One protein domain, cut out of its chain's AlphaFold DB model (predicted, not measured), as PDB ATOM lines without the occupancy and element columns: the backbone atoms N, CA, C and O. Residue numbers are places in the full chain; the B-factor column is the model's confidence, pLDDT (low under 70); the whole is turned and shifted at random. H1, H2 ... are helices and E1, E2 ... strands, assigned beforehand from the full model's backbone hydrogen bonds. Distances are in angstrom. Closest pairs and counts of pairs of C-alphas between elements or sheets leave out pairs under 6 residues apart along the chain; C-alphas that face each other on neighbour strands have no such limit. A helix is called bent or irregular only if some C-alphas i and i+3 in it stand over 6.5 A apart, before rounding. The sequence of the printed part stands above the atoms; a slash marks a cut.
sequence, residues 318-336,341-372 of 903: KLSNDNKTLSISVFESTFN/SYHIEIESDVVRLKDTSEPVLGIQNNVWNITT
ATOM      1  N   LYS A 318     151.609 166.439 198.931       87.88
ATOM      2  CA  LYS A 318     151.266 165.801 197.650       87.88
ATOM      3  C   LYS A 318     151.309 164.287 197.784       87.88
ATOM      4  O   LYS A 318     152.326 163.727 198.182       87.88
ATOM      5  N   LEU A 319     150.218 163.626 197.414       86.19
ATOM      6  CA  LEU A 319     150.172 162.171 197.320       86.19
ATOM      7  C   LEU A 319     150.818 161.718 196.001       86.19
ATOM      8  O   LEU A 319     150.531 162.271 194.938       86.19
ATOM      9  N   SER A 320     151.691 160.718 196.064       86.31
ATOM     10  CA  SER A 320     152.327 160.105 194.897       86.31
ATOM     11  C   SER A 320     151.328 159.356 194.005       86.31
ATOM     12  O   SER A 320     150.279 158.893 194.450       86.31
ATOM     13  N   ASN A 321     151.690 159.158 192.731       84.88
ATOM     14  CA  ASN A 321     150.839 158.490 191.732       84.88
ATOM     15  C   ASN A 321     150.428 157.048 192.106       84.88
ATOM     16  O   ASN A 321     149.412 156.550 191.619       84.88
ATOM     17  N   ASP A 322     151.200 156.368 192.957       84.94
ATOM     18  CA  ASP A 322     150.884 155.029 193.475       84.94
ATOM     19  C   ASP A 322     149.895 155.041 194.662       84.94
ATOM     20  O   ASP A 322     149.415 153.982 195.061       84.94
ATOM     21  N   ASN A 323     149.527 156.225 195.166       83.62
ATOM     22  CA  ASN A 323     148.691 156.472 196.346       83.62
ATOM     23  C   ASN A 323     149.257 155.899 197.662       83.62
ATOM     24  O   ASN A 323     148.483 155.584 198.563       83.62
ATOM     25  N   LYS A 324     150.584 155.737 197.774       85.75
ATOM     26  CA  LYS A 324     151.239 155.157 198.965       85.75
ATOM     27  C   LYS A 324     152.222 156.078 199.680       85.75
ATOM     28  O   LYS A 324     152.513 155.836 200.845       85.75
ATOM     29  N   THR A 325     152.734 157.108 199.010       87.38
ATOM     30  CA  THR A 325     153.728 158.028 199.576       87.38
ATOM     31  C   THR A 325     153.139 159.428 199.681       87.38
ATOM     32  O   THR A 325     152.686 159.996 198.688       87.38
ATOM     33  N   LEU A 326     153.168 160.006 200.879       87.00
ATOM     34  CA  LEU A 326     152.862 161.418 201.084       87.00
ATOM     35  C   LEU A 326     154.171 162.212 201.055       87.00
ATOM     36  O   LEU A 326     155.026 162.040 201.920       87.00
ATOM     37  N   SER A 327     154.342 163.073 200.057       88.88
ATOM     38  CA  SER A 327     155.467 164.005 199.976       88.88
ATOM     39  C   SER A 327     155.075 165.340 200.603       88.88
ATOM     40  O   SER A 327     154.126 165.980 200.153       88.88
ATOM     41  N   ILE A 328     155.809 165.754 201.634       88.69
ATOM     42  CA  ILE A 328     155.562 166.964 202.426       88.69
ATOM     43  C   ILE A 328     156.699 167.954 202.153       88.69
ATOM     44  O   ILE A 328     157.869 167.585 202.238       88.69
ATOM     45  N   SER A 329     156.365 169.195 201.796       88.50
ATOM     46  CA  SER A 329     157.346 170.252 201.513       88.50
ATOM     47  C   SER A 329     157.511 171.170 202.725       88.50
ATOM     48  O   SER A 329     156.532 171.736 203.209       88.50
ATOM     49  N   VAL A 330     158.741 171.338 203.208       88.75
ATOM     50  CA  VAL A 330     159.079 172.262 204.306       88.75
ATOM     51  C   VAL A 330     159.682 173.559 203.765       88.75
ATOM     52  O   VAL A 330     160.181 173.583 202.640       88.75
ATOM     53  N   PHE A 331     159.622 174.644 204.539       86.25
ATOM     54  CA  PHE A 331     160.338 175.878 204.196       86.25
ATOM     55  C   PHE A 331     161.838 175.725 204.493       86.25
ATOM     56  O   PHE A 331     162.226 174.982 205.394       86.25
ATOM     57  N   GLU A 332     162.694 176.452 203.769       83.00
ATOM     58  CA  GLU A 332     164.151 176.417 203.994       83.00
ATOM     59  C   GLU A 332     164.522 176.845 205.428       83.00
ATOM     60  O   GLU A 332     165.426 176.278 206.035       83.00
ATOM     61  N   SER A 333     163.744 177.761 206.012       84.19
ATOM     62  CA  SER A 333     163.891 178.257 207.383       84.19
ATOM     63  C   SER A 333     163.317 177.342 208.478       84.19
ATOM     64  O   SER A 333     163.395 177.676 209.662       84.19
ATOM     65  N   THR A 334     162.724 176.192 208.132       84.88
ATOM     66  CA  THR A 334     162.090 175.293 209.116       84.88
ATOM     67  C   THR A 334     163.119 174.592 210.005       84.88
ATOM     68  O   THR A 334     162.895 174.446 211.205       84.88
ATOM     69  N   PHE A 335     164.263 174.196 209.439       85.12
ATOM     70  CA  PHE A 335     165.346 173.486 210.133       85.12
ATOM     71  C   PHE A 335     166.615 174.347 210.226       85.12
ATOM     72  O   PHE A 335     167.722 173.891 209.950       85.12
ATOM     73  N   ASN A 336     166.443 175.623 210.568       75.81
ATOM     74  CA  ASN A 336     167.475 176.642 210.391       75.81
ATOM     75  C   ASN A 336     168.619 176.622 211.424       75.81
ATOM     76  O   ASN A 336     169.758 176.948 211.096       75.81
ATOM     77  N   SER A 341     167.739 169.418 217.561       81.56
ATOM     78  CA  SER A 341     166.710 168.402 217.357       81.56
ATOM     79  C   SER A 341     165.357 169.069 217.122       81.56
ATOM     80  O   SER A 341     164.974 169.986 217.850       81.56
ATOM     81  N   TYR A 342     164.637 168.585 216.119       84.12
ATOM     82  CA  TYR A 342     163.285 168.987 215.753       84.12
ATOM     83  C   TYR A 342     162.408 167.739 215.736       84.12
ATOM     84  O   TYR A 342     162.829 166.721 215.193       84.12
ATOM     85  N   HIS A 343     161.190 167.817 216.266       83.88
ATOM     86  CA  HIS A 343     160.178 166.783 216.051       83.88
ATOM     87  C   HIS A 343     159.231 167.185 214.912       83.88
ATOM     88  O   HIS A 343     159.026 168.372 214.649       83.88
ATOM     89  N   ILE A 344     158.626 166.194 214.262       86.06
ATOM     90  CA  ILE A 344     157.546 166.376 213.291       86.06
ATOM     91  C   ILE A 344     156.282 165.729 213.858       86.06
ATOM     92  O   ILE A 344     156.252 164.524 214.103       86.06
ATOM     93  N   GLU A 345     155.235 166.534 214.028       84.88
ATOM     94  CA  GLU A 345     153.881 166.082 214.359       84.88
ATOM     95  C   GLU A 345     153.034 166.114 213.074       84.88
ATOM     96  O   GLU A 345     153.066 167.084 212.316       84.88
ATOM     97  N   ILE A 346     152.301 165.035 212.805       86.31
ATOM     98  CA  ILE A 346     151.312 164.950 211.724       86.31
ATOM     99  C   ILE A 346     150.002 164.550 212.386       86.31
ATOM    100  O   ILE A 346     149.942 163.496 213.012       86.31
ATOM    101  N   GLU A 347     148.956 165.361 212.256       81.50
ATOM    102  CA  GLU A 347     147.644 165.019 212.814       81.50
ATOM    103  C   GLU A 347     147.037 163.790 212.106       81.50
ATOM    104  O   GLU A 347     147.300 163.514 210.931       81.50
ATOM    105  N   SER A 348     146.203 163.032 212.821       80.12
ATOM    106  CA  SER A 348     145.382 161.984 212.201       80.12
ATOM    107  C   SER A 348     144.406 162.594 211.186       80.12
ATOM    108  O   SER A 348     144.062 163.767 211.282       80.12
ATOM    109  N   ASP A 349     143.942 161.794 210.224       83.56
ATOM    110  CA  ASP A 349     143.076 162.228 209.105       83.56
ATOM    111  C   ASP A 349     143.758 163.089 208.012       83.56
ATOM    112  O   ASP A 349     143.134 163.421 207.004       83.56
ATOM    113  N   VAL A 350     145.064 163.369 208.122       84.62
ATOM    114  CA  VAL A 350     145.861 163.996 207.040       84.62
ATOM    115  C   VAL A 350     145.842 163.171 205.743       84.62
ATOM    116  O   VAL A 350     145.878 163.733 204.645       84.62
ATOM    117  N   VAL A 351     145.747 161.843 205.851       85.75
ATOM    118  CA  VAL A 351     145.447 160.937 204.735       85.75
ATOM    119  C   VAL A 351     144.380 159.926 205.147       85.75
ATOM    120  O   VAL A 351     144.281 159.544 206.313       85.75
ATOM    121  N   ARG A 352     143.589 159.475 204.169       86.31
ATOM    122  CA  ARG A 352     142.531 158.471 204.342       86.31
ATOM    123  C   ARG A 352     142.797 157.242 203.485       86.31
ATOM    124  O   ARG A 352     143.337 157.352 202.382       86.31
ATOM    125  N   LEU A 353     142.367 156.076 203.962       83.50
ATOM    126  CA  LEU A 353     142.382 154.846 203.175       83.50
ATOM    127  C   LEU A 353     141.448 154.986 201.967       83.50
ATOM    128  O   LEU A 353     140.277 155.327 202.107       83.50
ATOM    129  N   LYS A 354     141.960 154.705 200.765       83.00
ATOM    130  CA  LYS A 354     141.230 154.926 199.504       83.00
ATOM    131  C   LYS A 354     139.939 154.110 199.387       83.00
ATOM    132  O   LYS A 354     138.980 154.584 198.782       83.00
ATOM    133  N   ASP A 355     139.933 152.904 199.950       86.44
ATOM    134  CA  ASP A 355     138.845 151.940 199.776       86.44
ATOM    135  C   ASP A 355     137.755 152.071 200.857       86.44
ATOM    136  O   ASP A 355     136.585 151.828 200.572       86.44
ATOM    137  N   THR A 356     138.114 152.494 202.078       86.44
ATOM    138  CA  THR A 356     137.183 152.637 203.219       86.44
ATOM    139  C   THR A 356     136.871 154.090 203.589       86.44
ATOM    140  O   THR A 356     135.895 154.347 204.287       86.44
ATOM    141  N   SER A 357     137.656 155.058 203.101       81.19
ATOM    142  CA  SER A 357     137.633 156.475 203.513       81.19
ATOM    143  C   SER A 357     137.911 156.719 205.005       81.19
ATOM    144  O   SER A 357     137.621 157.805 205.510       81.19
ATOM    145  N   GLU A 358     138.493 155.744 205.704       80.56
ATOM    146  CA  GLU A 358     138.865 155.855 207.117       80.56
ATOM    147  C   GLU A 358     140.119 156.729 207.306       80.56
ATOM    148  O   GLU A 358     141.040 156.648 206.481       80.56
ATOM    149  N   PRO A 359     140.186 157.543 208.377       82.94
ATOM    150  CA  PRO A 359     141.368 158.329 208.717       82.94
ATOM    151  C   PRO A 359     142.542 157.417 209.073       82.94
ATOM    152  O   PRO A 359     142.413 156.506 209.890       82.94
ATOM    153  N   VAL A 360     143.714 157.689 208.502       84.94
ATOM    154  CA  VAL A 360     144.963 157.060 208.944       84.94
ATOM    155  C   VAL A 360     145.472 157.798 210.185       84.94
ATOM    156  O   VAL A 360     145.344 159.023 210.290       84.94
ATOM    157  N   LEU A 361     146.040 157.045 211.131       78.69
ATOM    158  CA  LEU A 361     146.711 157.605 212.303       78.69
ATOM    159  C   LEU A 361     147.915 158.452 211.879       78.69
ATOM    160  O   LEU A 361     148.714 158.042 211.035       78.69
ATOM    161  N   GLY A 362     148.020 159.634 212.477       82.38
ATOM    162  CA  GLY A 362     149.128 160.553 212.264       82.38
ATOM    163  C   GLY A 362     150.413 160.153 213.001       82.38
ATOM    164  O   GLY A 362     150.522 159.075 213.586       82.38
ATOM    165  N   ILE A 363     151.393 161.056 212.991       81.19
ATOM    166  CA  ILE A 363     152.658 160.926 213.722       81.19
ATOM    167  C   ILE A 363     152.569 161.807 214.966       81.19
ATOM    168  O   ILE A 363     152.452 163.026 214.858       81.19
ATOM    169  N   GLN A 364     152.613 161.187 216.143       71.94
ATOM    170  CA  GLN A 364     152.538 161.894 217.421       71.94
ATOM    171  C   GLN A 364     153.841 162.645 217.749       71.94
ATOM    172  O   GLN A 364     154.914 162.347 217.218       71.94
ATOM    173  N   ASN A 365     153.738 163.615 218.662       62.75
ATOM    174  CA  ASN A 365     154.862 164.400 219.171       62.75
ATOM    175  C   ASN A 365     156.051 163.518 219.619       62.75
ATOM    176  O   ASN A 365     155.858 162.457 220.207       62.75
ATOM    177  N   ASN A 366     157.279 163.980 219.364       65.88
ATOM    178  CA  ASN A 366     158.554 163.313 219.670       65.88
ATOM    179  C   ASN A 366     158.769 161.899 219.067       65.88
ATOM    180  O   ASN A 366     159.816 161.300 219.328       65.88
ATOM    181  N   VAL A 367     157.852 161.369 218.241       74.25
ATOM    182  CA  VAL A 367     158.018 160.064 217.560       74.25
ATOM    183  C   VAL A 367     158.978 160.162 216.373       74.25
ATOM    184  O   VAL A 367     159.847 159.305 216.206       74.25
ATOM    185  N   TRP A 368     158.847 161.204 215.545       82.75
ATOM    186  CA  TRP A 368     159.738 161.441 214.409       82.75
ATOM    187  C   TRP A 368     160.609 162.666 214.664       82.75
ATOM    188  O   TRP A 368     160.149 163.798 214.539       82.75
ATOM    189  N   ASN A 369     161.877 162.419 214.993       83.94
ATOM    190  CA  ASN A 369     162.854 163.463 215.287       83.94
ATOM    191  C   ASN A 369     163.926 163.550 214.191       83.94
ATOM    192  O   ASN A 369     164.350 162.533 213.639       83.94
ATOM    193  N   ILE A 370     164.371 164.770 213.896       86.69
ATOM    194  CA  ILE A 370     165.430 165.102 212.940       86.69
ATOM    195  C   ILE A 370     166.437 166.006 213.651       86.69
ATOM    196  O   ILE A 370     166.056 167.022 214.227       86.69
ATOM    197  N   THR A 371     167.722 165.667 213.570       86.31
ATOM    198  CA  THR A 371     168.810 166.487 214.121       86.31
ATOM    199  C   THR A 371     169.595 167.130 212.985       86.31
ATOM    200  O   THR A 371     170.018 166.436 212.062       86.31
ATOM    201  N   THR A 372     169.812 168.443 213.047       82.50
ATOM    202  CA  THR A 372     170.642 169.161 212.070       82.50
ATOM    203  C   THR A 372     172.134 168.942 212.330       82.50
ATOM    204  O   THR A 372     172.585 168.891 213.476       82.50
TER     205      THR A 372
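This is residues 318 to 336 and 341 to 372 of the 903 residues of an uncharacterized protein of Glomus cerebriforme (UniProt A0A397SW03). What does the shape look like? Two thin strips run side by side: residues 318 to 336 fold back at their start, pass through the short strand E1 and end in the small turn H1, while residues 341 to 372 make a long hairpin of E2 and E3. The hairpin's loop, residues 347 to 362, reaches out to one end of the long axis. What are its make-up and size? The printed part has 51 residues with named elements in the order E1, H1, E2, E3, and E2 and E3 form an antiparallel sheet; the class is mostly strand, with under half of the residues in named elements. It is loose and flat, with a radius of gyration of the C-alphas of 13.1 A and spans of 39 by 23 by 12 A.

What is beside E1, residues 326 to 328? Residues 318 to 319 pair antiparallel with residues 326 to 327 of E1, which pairs with no named strand. How do E2, residues 341 to 346, and E3, residues 363 to 371, pair? They are a hairpin of antiparallel neighbours at 150 degrees, with N 342 and O 370 2.8 A apart and N 346 and O 363 2.9 A apart, within hydrogen-bond range. E3 bends by 64 degrees at residue 366. Where is H1, residues 332 to 335? Its closest C-alpha to E2 is that of Phe 335, 7.5 A from that of Tyr 342, and H1 is apart from E3. E1 is apart from H1, E2 and E3. What does H1's backbone show? H1 is too short for an O i to N i+4 pair, and its 1 O i to N i+3 pair is not within range.

Where do the elements begin and end? E1 begins at C-alpha 326, (152.862, 161.418, 201.084), and E3 ends at C-alpha 371, (168.810, 166.487, 214.121). How long are they? From first to last C-alpha E1 is 6.3 A, H1 6.9 A, E2 16.8 A and E3 17.1 A; H1 is irregular, but only just, by that 6.9 A.

How far does it reach? The two C-alphas farthest apart are those of Asn 336 and Thr 356, at 39.3 A. Where are the cut and links? Residues 337 to 340 are not printed, and C-alphas 336 and 341 are 10.8 A apart; the link E1 to H1 is tight and E2 to E3 is long. Where is confidence low? Residues 365 to 366 are under 70, and the mean pLDDT of the printed part is 83.2.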